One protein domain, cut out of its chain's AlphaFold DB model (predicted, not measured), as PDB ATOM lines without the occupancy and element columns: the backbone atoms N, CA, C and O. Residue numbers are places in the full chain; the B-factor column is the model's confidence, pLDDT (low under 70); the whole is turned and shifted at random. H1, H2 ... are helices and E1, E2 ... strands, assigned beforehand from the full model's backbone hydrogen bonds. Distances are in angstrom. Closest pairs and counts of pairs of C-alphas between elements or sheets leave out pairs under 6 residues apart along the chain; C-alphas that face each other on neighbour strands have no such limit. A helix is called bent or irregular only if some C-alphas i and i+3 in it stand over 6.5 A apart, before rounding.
ATOM      1  N   ASP A  34      96.878  44.310   5.098       92.69
ATOM      2  CA  ASP A  34      95.843  44.612   4.117       92.69
ATOM      3  C   ASP A  34      95.897  46.107   3.735       92.69
ATOM      4  O   ASP A  34      96.328  46.962   4.520       92.69
ATOM      5  N   VAL A  35      95.461  46.408   2.510       91.69
ATOM      6  CA  VAL A  35      95.319  47.773   1.982       91.69
ATOM      7  C   VAL A  35      93.916  48.275   2.312       91.69
ATOM      8  O   VAL A  35      92.940  47.613   1.963       91.69
ATOM      9  N   ASP A  36      93.807  49.440   2.948       88.50
ATOM     10  CA  ASP A  36      92.522  50.083   3.235       88.50
ATOM     11  C   ASP A  36      92.425  51.453   2.539       88.50
ATOM     12  O   ASP A  36      93.012  52.424   3.022       88.50
ATOM     13  N   PRO A  37      91.754  51.544   1.377       84.62
ATOM     14  CA  PRO A  37      91.646  52.783   0.617       84.62
ATOM     15  C   PRO A  37      90.631  53.754   1.232       84.62
ATOM     16  O   PRO A  37      89.550  53.364   1.672       84.62
ATOM     17  N   TRP A  38      90.956  55.044   1.206       82.94
ATOM     18  CA  TRP A  38      90.088  56.130   1.657       82.94
ATOM     19  C   TRP A  38      90.385  57.442   0.904       82.94
ATOM     20  O   TRP A  38      91.343  57.549   0.138       82.94
ATOM     21  N   TYR A  39      89.530  58.454   1.078       70.56
ATOM     22  CA  TYR A  39      89.614  59.722   0.341       70.56
ATOM     23  C   TYR A  39      89.684  60.918   1.293       70.56
ATOM     24  O   TYR A  39      88.829  61.058   2.168       70.56
ATOM     25  N   ASP A  40      90.680  61.791   1.108       73.81
ATOM     26  CA  ASP A  40      90.927  62.970   1.958       73.81
ATOM     27  C   ASP A  40      90.489  64.305   1.323       73.81
ATOM     28  O   ASP A  40      90.690  65.366   1.911       73.81
ATOM     29  N   GLY A  41      89.894  64.277   0.124       70.81
ATOM     30  CA  GLY A  41      89.560  65.485  -0.643       70.81
ATOM     31  C   GLY A  41      90.691  66.017  -1.532       70.81
ATOM     32  O   GLY A  41      90.418  66.818  -2.422       70.81
ATOM     33  N   ALA A  42      91.934  65.564  -1.337       73.88
ATOM     34  CA  ALA A  42      93.116  65.945  -2.116       73.88
ATOM     35  C   ALA A  42      93.619  64.817  -3.041       73.88
ATOM     36  O   ALA A  42      94.366  65.085  -3.982       73.88
ATOM     37  N   GLY A  43      93.196  63.571  -2.811       74.25
ATOM     38  CA  GLY A  43      93.471  62.427  -3.677       74.25
ATOM     39  C   GLY A  43      93.061  61.095  -3.049       74.25
ATOM     40  O   GLY A  43      92.556  61.047  -1.928       74.25
ATOM     41  N   GLU A  44      93.277  59.999  -3.779       79.69
ATOM     42  CA  GLU A  44      93.154  58.648  -3.223       79.69
ATOM     43  C   GLU A  44      94.346  58.361  -2.301       79.69
ATOM     44  O   GLU A  44      95.510  58.521  -2.686       79.69
ATOM     45  N   ARG A  45      94.049  57.965  -1.064       83.81
ATOM     46  CA  ARG A  45      95.031  57.589  -0.045       83.81
ATOM     47  C   ARG A  45      94.719  56.175   0.416       83.81
ATOM     48  O   ARG A  45      93.575  55.736   0.363       83.81
ATOM     49  N   CYS A  46      95.733  55.466   0.890       86.94
ATOM     50  CA  CYS A  46      95.532  54.168   1.516       86.94
ATOM     51  C   CYS A  46      96.191  54.123   2.884       86.94
ATOM     52  O   CYS A  46      97.301  54.628   3.079       86.94
ATOM     53  N   ASP A  47      95.522  53.442   3.801       89.00
ATOM     54  CA  ASP A  47      96.096  53.004   5.053       89.00
ATOM     55  C   ASP A  47      96.640  51.587   4.920       89.00
ATOM     56  O   ASP A  47      96.038  50.714   4.290       89.00
ATOM     57  N   LEU A  48      97.781  51.349   5.559       90.25
ATOM     58  CA  LEU A  48      98.251  49.995   5.808       90.25
ATOM     59  C   LEU A  48      97.584  49.497   7.087       90.25
ATOM     60  O   LEU A  48      97.676  50.164   8.119       90.25
ATOM     61  N   ARG A  49      96.948  48.327   7.062       90.69
ATOM     62  CA  ARG A  49      96.340  47.725   8.257       90.69
ATOM     63  C   ARG A  49      96.909  46.347   8.525       90.69
ATOM     64  O   ARG A  49      96.991  45.532   7.619       90.69
ATOM     65  N   ALA A  50      97.224  46.053   9.781       90.25
ATOM     66  CA  ALA A  50      97.446  44.673  10.200       90.25
ATOM     67  C   ALA A  50      96.111  44.027  10.570       90.25
ATOM     68  O   ALA A  50      95.357  44.560  11.389       90.25
ATOM     69  N   ARG A  51      95.837  42.835  10.038       85.50
ATOM     70  CA  ARG A  51      94.660  42.057  10.422       85.50
ATOM     71  C   ARG A  51      94.668  41.796  11.929       85.50
ATOM     72  O   ARG A  51      95.682  41.431  12.512       85.50
ATOM     73  N   GLY A  52      93.521  41.993  12.577       80.12
ATOM     74  CA  GLY A  52      93.394  41.827  14.028       80.12
ATOM     75  C   GLY A  52      94.045  42.939  14.863       80.12
ATOM     76  O   GLY A  52      94.011  42.823  16.095       80.12
ATOM     77  N   SER A  53      94.589  43.974  14.207       79.00
ATOM     78  CA  SER A  53      95.092  45.246  14.745       79.00
ATOM     79  C   SER A  53      94.382  46.439  14.076       79.00
ATOM     80  O   SER A  53      93.418  46.261  13.332       79.00
ATOM     81  N   GLY A  54      94.851  47.655  14.358       82.06
ATOM     82  CA  GLY A  54      94.435  48.891  13.695       82.06
ATOM     83  C   GLY A  54      95.330  49.302  12.518       82.06
ATOM     84  O   GLY A  54      96.112  48.513  11.983       82.06
ATOM     85  N   VAL A  55      95.194  50.569  12.127       83.88
ATOM     86  CA  VAL A  55      96.019  51.229  11.106       83.88
ATOM     87  C   VAL A  55      97.482  51.290  11.565       83.88
ATOM     88  O   VAL A  55      97.767  51.678  12.696       83.88
ATOM     89  N   LEU A  56      98.398  50.884  10.683       85.12
ATOM     90  CA  LEU A  56      99.852  50.914  10.867       85.12
ATOM     91  C   LEU A  56     100.499  52.182  10.282       85.12
ATOM     92  O   LEU A  56     101.632  52.509  10.632       85.12
ATOM     93  N   SER A  57      99.809  52.887   9.382       84.19
ATOM     94  CA  SER A  57     100.257  54.150   8.784       84.19
ATOM     95  C   SER A  57      99.826  55.382   9.589       84.19
ATOM     96  O   SER A  57      98.883  55.352  10.372       84.19
ATOM     97  N   GLY A  58     100.539  56.496   9.405       76.44
ATOM     98  CA  GLY A  58     100.182  57.779  10.020       76.44
ATOM     99  C   GLY A  58      98.887  58.390   9.452       76.44
ATOM    100  O   GLY A  58      98.387  57.934   8.424       76.44
ATOM    101  N   PRO A  59      98.380  59.482  10.060       73.00
ATOM    102  CA  PRO A  59      97.047  60.044   9.789       73.00
ATOM    103  C   PRO A  59      96.856  60.590   8.370       73.00
ATOM    104  O   PRO A  59      95.741  60.894   7.966       73.00
ATOM    105  N   THR A  60      97.939  60.757   7.616       80.50
ATOM    106  CA  THR A  60      97.884  61.240   6.239       80.50
ATOM    107  C   THR A  60      97.684  60.113   5.227       80.50
ATOM    108  O   THR A  60      97.515  60.410   4.054       80.50
ATOM    109  N   GLY A  61      97.768  58.836   5.614       80.44
ATOM    110  CA  GLY A  61      97.804  57.723   4.659       80.44
ATOM    111  C   GLY A  61      99.026  57.783   3.725       80.44
ATOM    112  O   GLY A  61      99.813  58.739   3.733       80.44
ATOM    113  N   MET A  62      99.200  56.750   2.905       86.06
ATOM    114  CA  MET A  62     100.292  56.624   1.932       86.06
ATOM    115  C   MET A  62      99.745  56.474   0.511       86.06
ATOM    116  O   MET A  62      98.563  56.195   0.307       86.06
ATOM    117  N   ALA A  63     100.612  56.668  -0.486       87.19
ATOM    118  CA  ALA A  63     100.273  56.368  -1.873       87.19
ATOM    119  C   ALA A  63      99.926  54.878  -2.021       87.19
ATOM    120  O   ALA A  63     100.636  54.027  -1.480       87.19
ATOM    121  N   VAL A  64      98.880  54.568  -2.793       86.62
ATOM    122  CA  VAL A  64      98.346  53.203  -2.960       86.62
ATOM    123  C   VAL A  64      99.443  52.197  -3.311       86.62
ATOM    124  O   VAL A  64      99.603  51.198  -2.617       86.62
ATOM    125  N   ALA A  65     100.282  52.521  -4.299       89.19
ATOM    126  CA  ALA A  65     101.371  51.652  -4.745       89.19
ATOM    127  C   ALA A  65     102.387  51.314  -3.635       89.19
ATOM    128  O   ALA A  65     102.950  50.219  -3.620       89.19
ATOM    129  N   VAL A  66     102.619  52.230  -2.684       89.81
ATOM    130  CA  VAL A  66     103.492  51.975  -1.528       89.81
ATOM    131  C   VAL A  66     102.815  50.997  -0.571       89.81
ATOM    132  O   VAL A  66     103.442  50.027  -0.153       89.81
ATOM    133  N   VAL A  67     101.534  51.209  -0.255       91.75
ATOM    134  CA  VAL A  67     100.782  50.325   0.652       91.75
ATOM    135  C   VAL A  67     100.643  48.926   0.064       91.75
ATOM    136  O   VAL A  67     100.881  47.954   0.770       91.75
ATOM    137  N   GLU A  68     100.341  48.806  -1.229       92.38
ATOM    138  CA  GLU A  68     100.273  47.522  -1.932       92.38
ATOM    139  C   GLU A  68     101.612  46.783  -1.908       92.38
ATOM    140  O   GLU A  68     101.655  45.582  -1.634       92.38
ATOM    141  N   HIS A  69     102.718  47.492  -2.159       94.50
ATOM    142  CA  HIS A  69     104.050  46.899  -2.089       94.50
ATOM    143  C   HIS A  69     104.361  46.386  -0.678       94.50
ATOM    144  O   HIS A  69     104.850  45.266  -0.533       94.50
ATOM    145  N   VAL A  70     104.055  47.174   0.356       93.69
ATOM    146  CA  VAL A  70     104.300  46.803   1.755       93.69
ATOM    147  C   VAL A  70     103.400  45.645   2.192       93.69
ATOM    148  O   VAL A  70     103.903  44.665   2.733       93.69
ATOM    149  N   ALA A  71     102.098  45.701   1.900       94.06
ATOM    150  CA  ALA A  71     101.146  44.632   2.208       94.06
ATOM    151  C   ALA A  71     101.522  43.315   1.512       94.06
ATOM    152  O   ALA A  71     101.448  42.240   2.102       94.06
ATOM    153  N   ARG A  72     102.023  43.382   0.271       95.38
ATOM    154  CA  ARG A  72     102.551  42.206  -0.429       95.38
ATOM    155  C   ARG A  72     103.745  41.575   0.291       95.38
ATOM    156  O   ARG A  72     103.940  40.376   0.129       95.38
ATOM    157  N   HIS A  73     104.534  42.338   1.044       95.56
ATOM    158  CA  HIS A  73     105.692  41.857   1.807       95.56
ATOM    159  C   HIS A  73     105.384  41.754   3.307       95.56
ATOM    160  O   HIS A  73     106.253  42.011   4.138       95.56
ATOM    161  N   ASP A  74     104.152  41.363   3.649       96.56
ATOM    162  CA  ASP A  74     103.739  41.184   5.037       96.56
ATOM    163  C   ASP A  74     104.618  40.172   5.809       96.56
ATOM    164  O   ASP A  74     105.282  39.302   5.219       96.56
TER     165      ASP A  74
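Overview. This is residues 34 to 74 of the 124 residues of an uncharacterized protein of Micromonospora pattaloongensis (UniProt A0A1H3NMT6). A twisted two-stranded hairpin, E1 and E2, has one short helix, H1, packed over one of its faces and running roughly alongside E2. Between E2 and H1 a long loop, residues 51 to 63, swings out past the end of E2 and folds back along the side of E2 away from E1. The printed part has 41 residues, with two named strands and one named helix in the order E1, E2, H1; the sheet has the order E1 - E2 and is antiparallel, and the class is mixed, helices and strands. The whole is compact, with a radius of gyration of the C-alphas of 9.6 A and spans of 28 by 19 by 13 A.

Along the chain. E1, residues 34 to 39, begins at C-alpha 34 at (95.843, 44.612, 4.117) and is 16.8 A long from first to last C-alpha. E2, residues 44 to 50, is the longest strand, 19.8 A from first to last C-alpha, and ends at C-alpha 50 at (97.446, 44.673, 10.200). H1, residues 64 to 72, measures 12.0 A from first to last C-alpha and ends at C-alpha 72 at (102.551, 42.206, -0.429).

Arrangement. E1 and E2 form a hairpin of antiparallel neighbour strands, with 148 degrees between their N-to-C directions. The C-alphas of Pro 37 and Cys 46 face each other at 4.2 A. Across the pair, N 36 and O 47 are 2.9 A apart and N 47 and O 36 are 2.8 A apart, within hydrogen-bond range. H1 has 8 pairs of C-alphas within 8 A of E2, the closest being those of Cys 46 and Val 64 at 5.4 A. With E1 it has 6 such pairs, the closest being the C-alphas of Asp 34 and Ala 71 at 5.6 A. In H1 every O i to N i+4 pair is within hydrogen-bond range, and the helix is not bent.

Size, cuts and confidence. The two C-alphas farthest apart are those of Ala 42 and Gly 52, at 29.0 A. The first and last printed C-alphas, of Asp 34 and Asp 74, are 8.7 A apart. The link from E1 to E2 is tight, with 4 residues, and the link from E2 to H1 is long, with 13 residues, whose C-alphas lie 6 to 15 A from the mean of the C-alphas. The printed part has no cut. The mean pLDDT of the printed part is 85.3, and no printed residue is under 70.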